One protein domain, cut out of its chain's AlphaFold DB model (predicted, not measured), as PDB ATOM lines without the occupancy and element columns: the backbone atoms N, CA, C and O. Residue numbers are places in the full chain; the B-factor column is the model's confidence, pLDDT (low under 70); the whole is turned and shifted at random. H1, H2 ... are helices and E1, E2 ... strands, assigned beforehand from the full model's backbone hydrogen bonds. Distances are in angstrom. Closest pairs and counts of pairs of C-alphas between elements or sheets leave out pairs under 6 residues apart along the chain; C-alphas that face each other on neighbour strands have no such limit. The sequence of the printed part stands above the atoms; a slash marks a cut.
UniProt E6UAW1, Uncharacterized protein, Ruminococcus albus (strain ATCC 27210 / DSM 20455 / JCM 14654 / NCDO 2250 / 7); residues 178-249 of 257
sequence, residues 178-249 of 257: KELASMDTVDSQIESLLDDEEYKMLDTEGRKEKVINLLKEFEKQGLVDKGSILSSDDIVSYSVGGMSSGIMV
ATOM      1  N   LYS A 178     123.576 210.868 109.994       89.50
ATOM      2  CA  LYS A 178     123.236 209.636 110.711       89.50
ATOM      3  C   LYS A 178     123.823 209.615 112.121       89.50
ATOM      4  O   LYS A 178     123.127 209.204 113.054       89.50
ATOM      5  N   GLU A 179     125.070 210.044 112.287       90.50
ATOM      6  CA  GLU A 179     125.697 210.173 113.606       90.50
ATOM      7  C   GLU A 179     124.972 211.226 114.438       90.50
ATOM      8  O   GLU A 179     124.571 210.924 115.561       90.50
ATOM      9  N   LEU A 180     124.685 212.396 113.861       91.75
ATOM     10  CA  LEU A 180     123.908 213.447 114.524       91.75
ATOM     11  C   LEU A 180     122.520 212.950 114.951       91.75
ATOM     12  O   LEU A 180     122.122 213.127 116.099       91.75
ATOM     13  N   ALA A 181     121.805 212.242 114.072       92.31
ATOM     14  CA  ALA A 181     120.509 211.656 114.415       92.31
ATOM     15  C   ALA A 181     120.612 210.583 115.515       92.31
ATOM     16  O   ALA A 181     119.688 210.422 116.321       92.31
ATOM     17  N   SER A 182     121.720 209.837 115.553       93.25
ATOM     18  CA  SER A 182     121.976 208.839 116.595       93.25
ATOM     19  C   SER A 182     122.241 209.513 117.939       93.25
ATOM     20  O   SER A 182     121.619 209.121 118.927       93.25
ATOM     21  N   MET A 183     123.067 210.565 117.964       93.81
ATOM     22  CA  MET A 183     123.317 211.398 119.146       93.81
ATOM     23  C   MET A 183     122.010 211.980 119.689       93.81
ATOM     24  O   MET A 183     121.665 211.727 120.842       93.81
ATOM     25  N   ASP A 184     121.214 212.629 118.834       95.06
ATOM     26  CA  ASP A 184     119.924 213.217 119.215       95.06
ATOM     27  C   ASP A 184     118.961 212.176 119.809       95.06
ATOM     28  O   ASP A 184     118.247 212.438 120.785       95.06
ATOM     29  N   THR A 185     118.923 210.974 119.224       95.94
ATOM     30  CA  THR A 185     118.055 209.882 119.685       95.94
ATOM     31  C   THR A 185     118.496 209.351 121.046       95.94
ATOM     32  O   THR A 185     117.650 209.118 121.917       95.94
ATOM     33  N   VAL A 186     119.801 209.136 121.227       95.62
ATOM     34  CA  VAL A 186     120.387 208.633 122.474       95.62
ATOM     35  C   VAL A 186     120.176 209.648 123.595       95.62
ATOM     36  O   VAL A 186     119.638 209.277 124.642       95.62
ATOM     37  N   ASP A 187     120.484 210.920 123.348       94.88
ATOM     38  CA  ASP A 187     120.312 212.007 124.313       94.88
ATOM     39  C   ASP A 187     118.851 212.146 124.742       94.88
ATOM     40  O   ASP A 187     118.548 212.079 125.935       94.88
ATOM     41  N   SER A 188     117.920 212.215 123.786       95.50
ATOM     42  CA  SER A 188     116.487 212.359 124.083       95.50
ATOM     43  C   SER A 188     115.945 211.223 124.962       95.50
ATOM     44  O   SER A 188     115.109 211.435 125.845       95.50
ATOM     45  N   GLN A 189     116.391 209.987 124.728       96.81
ATOM     46  CA  GLN A 189     115.932 208.843 125.515       96.81
ATOM     47  C   GLN A 189     116.618 208.743 126.879       96.81
ATOM     48  O   GLN A 189     115.977 208.321 127.845       96.81
ATOM     49  N   ILE A 190     117.887 209.142 126.982       95.69
ATOM     50  CA  ILE A 190     118.566 209.266 128.274       95.69
ATOM     51  C   ILE A 190     117.876 210.339 129.109       95.69
ATOM     52  O   ILE A 190     117.547 210.068 130.261       95.69
ATOM     53  N   GLU A 191     117.581 211.509 128.543       94.62
ATOM     54  CA  GLU A 191     116.825 212.561 129.229       94.62
ATOM     55  C   GLU A 191     115.479 212.036 129.736       94.62
ATOM     56  O   GLU A 191     115.163 212.183 130.917       94.62
ATOM     57  N   SER A 192     114.731 211.317 128.891       95.25
ATOM     58  CA  SER A 192     113.469 210.700 129.304       95.25
ATOM     59  C   SER A 192     113.634 209.683 130.441       95.25
ATOM     60  O   SER A 192     112.733 209.576 131.273       95.25
ATOM     61  N   LEU A 193     114.735 208.923 130.485       95.00
ATOM     62  CA  LEU A 193     115.028 208.005 131.590       95.00
ATOM     63  C   LEU A 193     115.371 208.773 132.870       95.00
ATOM     64  O   LEU A 193     114.903 208.410 133.946       95.00
ATOM     65  N   LEU A 194     116.190 209.820 132.771       91.31
ATOM     66  CA  LEU A 194     116.603 210.626 133.920       91.31
ATOM     67  C   LEU A 194     115.426 211.399 134.531       91.31
ATOM     68  O   LEU A 194     115.400 211.621 135.745       91.31
ATOM     69  N   ASP A 195     114.441 211.763 133.711       92.62
ATOM     70  CA  ASP A 195     113.206 212.412 134.145       92.62
ATOM     71  C   ASP A 195     112.147 211.447 134.693       92.62
ATOM     72  O   ASP A 195     111.189 211.900 135.331       92.62
ATOM     73  N   ASP A 196     112.326 210.138 134.534       94.50
ATOM     74  CA  ASP A 196     111.396 209.131 135.034       94.50
ATOM     75  C   ASP A 196     111.380 209.067 136.577       94.50
ATOM     76  O   ASP A 196     112.410 209.024 137.259       94.50
ATOM     77  N   GLU A 197     110.179 209.074 137.161       94.00
ATOM     78  CA  GLU A 197     110.010 209.085 138.618       94.00
ATOM     79  C   GLU A 197     110.386 207.743 139.265       94.00
ATOM     80  O   GLU A 197     110.896 207.740 140.387       94.00
ATOM     81  N   GLU A 198     110.199 206.607 138.580       93.69
ATOM     82  CA  GLU A 198     110.674 205.306 139.069       93.69
ATOM     83  C   GLU A 198     112.203 205.311 139.124       93.69
ATOM     84  O   GLU A 198     112.773 204.964 140.159       93.69
ATOM     85  N   TYR A 199     112.865 205.790 138.067       93.00
ATOM     86  CA  TYR A 199     114.321 205.930 138.014       93.00
ATOM     87  C   TYR A 199     114.865 206.790 139.164       93.00
ATOM     88  O   TYR A 199     115.793 206.387 139.874       93.00
ATOM     89  N   LYS A 200     114.252 207.953 139.413       90.88
ATOM     90  CA  LYS A 200     114.648 208.860 140.503       90.88
ATOM     91  C   LYS A 200     114.517 208.224 141.891       90.88
ATOM     92  O   LYS A 200     115.274 208.598 142.791       90.88
ATOM     93  N   MET A 201     113.608 207.268 142.084       91.38
ATOM     94  CA  MET A 201     113.416 206.570 143.364       91.38
ATOM     95  C   MET A 201     114.395 205.409 143.596       91.38
ATOM     96  O   MET A 201     114.474 204.912 144.722       91.38
ATOM     97  N   LEU A 202     115.142 204.980 142.575       92.25
ATOM     98  CA  LEU A 202     116.146 203.923 142.706       92.25
ATOM     99  C   LEU A 202     117.387 204.402 143.469       92.25
ATOM    100  O   LEU A 202     117.732 205.590 143.463       92.25
ATOM    101  N   ASP A 203     118.080 203.452 144.095       92.12
ATOM    102  CA  ASP A 203     119.429 203.654 144.619       92.12
ATOM    103  C   ASP A 203     120.468 203.709 143.483       92.12
ATOM    104  O   ASP A 203     120.151 203.522 142.306       92.12
ATOM    105  N   THR A 204     121.727 204.005 143.818       90.75
ATOM    106  CA  THR A 204     122.797 204.169 142.819       90.75
ATOM    107  C   THR A 204     122.972 202.927 141.941       90.75
ATOM    108  O   THR A 204     123.138 203.060 140.730       90.75
ATOM    109  N   GLU A 205     122.896 201.727 142.522       92.69
ATOM    110  CA  GLU A 205     123.061 200.477 141.775       92.69
ATOM    111  C   GLU A 205     121.868 200.204 140.850       92.69
ATOM    112  O   GLU A 205     122.071 199.870 139.682       92.69
ATOM    113  N   GLY A 206     120.633 200.441 141.302       93.38
ATOM    114  CA  GLY A 206     119.449 200.326 140.450       93.38
ATOM    115  C   GLY A 206     119.449 201.333 139.295       93.38
ATOM    116  O   GLY A 206     119.109 200.987 138.160       93.38
ATOM    117  N   ARG A 207     119.886 202.575 139.544       94.31
ATOM    118  CA  ARG A 207     120.053 203.599 138.495       94.31
ATOM    119  C   ARG A 207     121.104 203.193 137.472       94.31
ATOM    120  O   ARG A 207     120.864 203.300 136.270       94.31
ATOM    121  N   LYS A 208     122.247 202.698 137.944       95.06
ATOM    122  CA  LYS A 208     123.330 202.172 137.108       95.06
ATOM    123  C   LYS A 208     122.846 201.033 136.220       95.06
ATOM    124  O   LYS A 208     123.061 201.076 135.012       95.06
ATOM    125  N   GLU A 209     122.129 200.063 136.784       95.56
ATOM    126  CA  GLU A 209     121.573 198.943 136.023       95.56
ATOM    127  C   GLU A 209     120.599 199.414 134.930       95.56
ATOM    128  O   GLU A 209     120.707 198.975 133.784       95.56
ATOM    129  N   LYS A 210     119.681 200.341 135.241       96.00
ATOM    130  CA  LYS A 210     118.735 200.897 134.254       96.00
ATOM    131  C   LYS A 210     119.453 201.610 133.108       96.00
ATOM    132  O   LYS A 210     119.122 201.355 131.952       96.00
ATOM    133  N   VAL A 211     120.449 202.444 133.415       96.81
ATOM    134  CA  VAL A 211     121.255 203.146 132.400       96.81
ATOM    135  C   VAL A 211     122.016 202.149 131.527       96.81
ATOM    136  O   VAL A 211     121.918 202.212 130.306       96.81
ATOM    137  N   ILE A 212     122.717 201.181 132.125       97.12
ATOM    138  CA  ILE A 212     123.467 200.163 131.372       97.12
ATOM    139  C   ILE A 212     122.533 199.353 130.467       97.12
ATOM    140  O   ILE A 212     122.893 199.052 129.331       97.12
ATOM    141  N   ASN A 213     121.342 198.987 130.945       97.25
ATOM    142  CA  ASN A 213     120.375 198.239 130.143       97.25
ATOM    143  C   ASN A 213     119.854 199.055 128.953       97.25
ATOM    144  O   ASN A 213     119.731 198.493 127.864       97.25
ATOM    145  N   LEU A 214     119.599 200.354 129.138       97.75
ATOM    146  CA  LEU A 214     119.226 201.263 128.052       97.75
ATOM    147  C   LEU A 214     120.355 201.377 127.016       97.75
ATOM    148  O   LEU A 214     120.136 201.132 125.833       97.75
ATOM    149  N   LEU A 215     121.583 201.650 127.465       97.69
ATOM    150  CA  LEU A 215     122.746 201.791 126.584       97.69
ATOM    151  C   LEU A 215     123.062 200.493 125.827       97.69
ATOM    152  O   LEU A 215     123.391 200.535 124.647       97.69
ATOM    153  N   LYS A 216     122.903 199.322 126.458       97.69
ATOM    154  CA  LYS A 216     123.043 198.021 125.779       97.69
ATOM    155  C   LYS A 216     121.993 197.799 124.698       97.69
ATOM    156  O   LYS A 216     122.228 197.028 123.772       97.69
ATOM    157  N   GLU A 217     120.816 198.397 124.832       97.75
ATOM    158  CA  GLU A 217     119.797 198.337 123.792       97.75
ATOM    159  C   GLU A 217     120.159 199.257 122.619       97.75
ATOM    160  O   GLU A 217     120.082 198.827 121.471       97.75
ATOM    161  N   PHE A 218     120.684 200.452 122.896       97.56
ATOM    162  CA  PHE A 218     121.247 201.334 121.866       97.56
ATOM    163  C   PHE A 218     122.446 200.725 121.144       97.56
ATOM    164  O   PHE A 218     122.528 200.824 119.922       97.56
ATOM    165  N   GLU A 219     123.322 200.019 121.857       96.50
ATOM    166  CA  GLU A 219     124.445 199.293 121.258       96.50
ATOM    167  C   GLU A 219     123.957 198.233 120.256       96.50
ATOM    168  O   GLU A 219     124.476 198.130 119.146       96.50
ATOM    169  N   LYS A 220     122.906 197.469 120.594       96.44
ATOM    170  CA  LYS A 220     122.310 196.491 119.663       96.44
ATOM    171  C   LYS A 220     121.673 197.143 118.439       96.44
ATOM    172  O   LYS A 220     121.640 196.520 117.380       96.44
ATOM    173  N   GLN A 221     121.136 198.348 118.596       95.06
ATOM    174  CA  GLN A 221     120.537 199.130 117.513       95.06
ATOM    175  C   GLN A 221     121.589 199.853 116.659       95.06
ATOM    176  O   GLN A 221     121.245 200.376 115.604       95.06
ATOM    177  N   GLY A 222     122.856 199.853 117.087       92.81
ATOM    178  CA  GLY A 222     123.943 200.565 116.420       92.81
ATOM    179  C   GLY A 222     123.935 202.076 116.660       92.81
ATOM    180  O   GLY A 222     124.530 202.798 115.874       92.81
ATOM    181  N   LEU A 223     123.248 202.547 117.707       94.44
ATOM    182  CA  LEU A 223     123.217 203.962 118.102       94.44
ATOM    183  C   LEU A 223     124.339 204.324 119.085       94.44
ATOM    184  O   LEU A 223     124.719 205.481 119.178       94.44
ATOM    185  N   VAL A 224     124.835 203.342 119.841       96.12
ATOM    186  CA  VAL A 224     125.981 203.472 120.753       96.12
ATOM    187  C   VAL A 224     127.099 202.571 120.249       96.12
ATOM    188  O   VAL A 224     126.844 201.441 119.817       96.12
ATOM    189  N   ASP A 225     128.332 203.055 120.328       93.38
ATOM    190  CA  ASP A 225     129.491 202.350 119.800       93.38
ATOM    191  C   ASP A 225     129.718 201.046 120.563       93.38
ATOM    192  O   ASP A 225     129.682 200.981 121.800       93.38
ATOM    193  N   LYS A 226     129.991 199.984 119.813       94.62
ATOM    194  CA  LYS A 226     130.122 198.638 120.360       94.62
ATOM    195  C   LYS A 226     131.288 198.532 121.344       94.62
ATOM    196  O   LYS A 226     132.438 198.762 120.986       94.62
ATOM    197  N   GLY A 227     131.000 198.059 122.553       94.94
ATOM    198  CA  GLY A 227     131.983 197.855 123.614       94.94
ATOM    199  C   GLY A 227     132.413 199.139 124.324       94.94
ATOM    200  O   GLY A 227     133.319 199.073 125.152       94.94
ATOM    201  N   SER A 228     131.776 200.279 124.039       96.25
ATOM    202  CA  SER A 228     132.108 201.572 124.655       96.25
ATOM    203  C   SER A 228     131.553 201.745 126.071       96.25
ATOM    204  O   SER A 228     132.002 202.617 126.815       96.25
ATOM    205  N   ILE A 229     130.572 200.923 126.461       97.62
ATOM    206  CA  ILE A 229     129.871 201.073 127.736       97.62
ATOM    207  C   ILE A 229     130.780 200.623 128.882       97.62
ATOM    208  O   ILE A 229     131.031 199.429 129.072       97.62
ATOM    209  N   LEU A 230     131.213 201.579 129.697       95.50
ATOM    210  CA  LEU A 230     132.004 201.355 130.902       95.50
ATOM    211  C   LEU A 230     131.249 201.903 132.111       95.50
ATOM    212  O   LEU A 230     130.526 202.890 132.028       95.50
ATOM    213  N   SER A 231     131.419 201.266 133.264       93.25
ATOM    214  CA  SER A 231     130.803 201.724 134.507       93.25
ATOM    215  C   SER A 231     131.844 201.793 135.606       93.25
ATOM    216  O   SER A 231     132.585 200.835 135.828       93.25
ATOM    217  N   SER A 232     131.851 202.909 136.325       90.31
ATOM    218  CA  SER A 232     132.483 203.038 137.635       90.31
ATOM    219  C   SER A 232     131.405 203.073 138.727       90.31
ATOM    220  O   SER A 232     130.229 202.807 138.458       90.31
ATOM    221  N   ASP A 233     131.795 203.367 139.967       85.25
ATOM    222  CA  ASP A 233     130.876 203.449 141.104       85.25
ATOM    223  C   ASP A 233     129.784 204.508 140.893       85.25
ATOM    224  O   ASP A 233     128.611 204.235 141.153       85.25
ATOM    225  N   ASP A 234     130.156 205.667 140.346       88.69
ATOM    226  CA  ASP A 234     129.306 206.863 140.324       88.69
ATOM    227  C   ASP A 234     128.918 207.315 138.899       88.69
ATOM    228  O   ASP A 234     128.029 208.161 138.747       88.69
ATOM    229  N   ILE A 235     129.560 206.767 137.857       91.81
ATOM    230  CA  ILE A 235     129.382 207.177 136.456       91.81
ATOM    231  C   ILE A 235     129.249 205.952 135.547       91.81
ATOM    232  O   ILE A 235     129.983 204.974 135.697       91.81
ATOM    233  N   VAL A 236     128.351 206.038 134.566       95.50
ATOM    234  CA  VAL A 236     128.325 205.150 133.396       95.50
ATOM    235  C   VAL A 236     128.753 205.962 132.179       95.50
ATOM    236  O   VAL A 236     128.126 206.975 131.880       95.50
ATOM    237  N   SER A 237     129.813 205.547 131.494       96.38
ATOM    238  CA  SER A 237     130.295 206.175 130.263       96.38
ATOM    239  C   SER A 237     130.009 205.306 129.044       96.38
ATOM    240  O   SER A 237     129.915 204.085 129.155       96.38
ATOM    241  N   TYR A 238     129.866 205.940 127.889       96.44
ATOM    242  CA  TYR A 238     129.595 205.311 126.595       96.44
ATOM    243  C   TYR A 238     130.085 206.234 125.476       96.44
ATOM    244  O   TYR A 238     130.423 207.384 125.759       96.44
ATOM    245  N   SER A 239     130.112 205.773 124.227       93.88
ATOM    246  CA  SER A 239     130.378 206.650 123.083       93.88
ATOM    247  C   SER A 239     129.350 206.505 121.966       93.88
ATOM    248  O   SER A 239     128.716 205.458 121.822       93.88
ATOM    249  N   VAL A 240     129.153 207.589 121.218       91.81
ATOM    250  CA  VAL A 240     128.293 207.660 120.030       91.81
ATOM    251  C   VAL A 240     129.100 208.334 118.931       91.81
ATOM    252  O   VAL A 240     129.496 209.485 119.105       91.81
ATOM    253  N   GLY A 241     129.381 207.631 117.832       84.50
ATOM    254  CA  GLY A 241     130.186 208.188 116.738       84.50
ATOM    255  C   GLY A 241     131.583 208.601 117.208       84.50
ATOM    256  O   GLY A 241     132.049 209.690 116.897       84.50
ATOM    257  N   GLY A 242     132.208 207.804 118.083       84.00
ATOM    258  CA  GLY A 242     133.525 208.095 118.662       84.00
ATOM    259  C   GLY A 242     133.527 209.132 119.792       84.00
ATOM    260  O   GLY A 242     134.496 209.207 120.553       84.00
ATOM    261  N   MET A 243     132.441 209.885 119.992       85.62
ATOM    262  CA  MET A 243     132.343 210.882 121.061       85.62
ATOM    263  C   MET A 243     131.977 210.245 122.398       85.62
ATOM    264  O   MET A 243     130.907 209.662 122.556       85.62
ATOM    265  N   SER A 244     132.861 210.390 123.388       90.81
ATOM    266  CA  SER A 244     132.659 209.858 124.739       90.81
ATOM    267  C   SER A 244     131.728 210.739 125.578       90.81
ATOM    268  O   SER A 244     131.932 211.944 125.708       90.81
ATOM    269  N   SER A 245     130.751 210.104 126.219       92.44
ATOM    270  CA  SER A 245     129.746 210.710 127.092       92.44
ATOM    271  C   SER A 245     129.668 209.986 128.435       92.44
ATOM    272  O   SER A 245     130.065 208.826 128.565       92.44
ATOM    273  N   GLY A 246     129.154 210.669 129.463       93.38
ATOM    274  CA  GLY A 246     129.050 210.132 130.819       93.38
ATOM    275  C   GLY A 246     127.758 210.530 131.528       93.38
ATOM    276  O   GLY A 246     127.368 211.695 131.526       93.38
ATOM    277  N   ILE A 247     127.122 209.561 132.183       93.69
ATOM    278  CA  ILE A 247     125.921 209.742 133.003       93.69
ATOM    279  C   ILE A 247     126.300 209.545 134.465       93.69
ATOM    280  O   ILE A 247     126.728 208.462 134.873       93.69
ATOM    281  N   MET A 248     126.108 210.587 135.270       91.31
ATOM    282  CA  MET A 248     126.260 210.498 136.718       91.31
ATOM    283  C   MET A 248     125.025 209.823 137.321       91.31
ATOM    284  O   MET A 248     123.920 210.355 137.259       91.31
ATOM    285  N   VAL A 249     125.209 208.647 137.920       90.38
ATOM    286  CA  VAL A 249     124.105 207.855 138.499       90.38
ATOM    287  C   VAL A 249     123.884 208.157 139.980       90.38
ATOM    288  O   VAL A 249     122.803 207.923 140.531       90.38
TER     289      VAL A 249
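Overview. This is residues 178 to 249 of the 257 residues of an uncharacterized protein of Ruminococcus albus (strain ATCC 27210 / DSM 20455 / JCM 14654 / NCDO 2250 / 7) (UniProt E6UAW1). A two-strand hairpin, E1 and E2, and two long helices, H1 and H3, run lengthwise, their centres making a loose triangle, with short H2 at one end between the helices. The printed part has 72 residues, in order H1, H2, H3, E1, E2, mixed in class, with an antiparallel sheet. It is compact, with a radius of gyration of the C-alphas of 11.6 A, and elongated, spanning 34 by 22 by 17 A.

Arrangement. E1, residues 235 to 240, and E2, residues 243 to 248, form an antiparallel hairpin; N 236 and O 247 are 2.9 A apart, within hydrogen-bond range. Residues 230 to 231 pair antiparallel with 236 to 237 of E1. H3, residues 204 to 221, comes closest to E1 at the C-alphas of Lys 208 and Val 236, 6.9 A. H1, residues 178 to 194, only just touches H3, with 3 pairs of C-alphas within 8 A, the closest Val 186 and Phe 218 at 7.4 A, at a shallow tilt of 26 degrees, opposite ways. The closest C-alphas of H1 and E1, Met 183 and Val 240, are 6.3 A apart. H2, residues 197 to 201, touches H3 at Tyr 199 and Arg 207, their closest C-alphas, 6.2 A. In H1, H2 and H3 every O i to N i+4 pair is within hydrogen-bond range.

Along the chain. H1 begins at C-alpha 178 (123.236, 209.636, 110.711) and is 24.2 A long; H3 is 25.9 A. E2 ends at C-alpha 248 (126.260, 210.498, 136.718).

Size, cuts and confidence. The C-alphas farthest apart, Lys 178 and Asp 203, are 34.6 A apart. The link from H3 to E1 is long, 13 residues. The printed part has no cut, and no printed residue is under 70 in pLDDT.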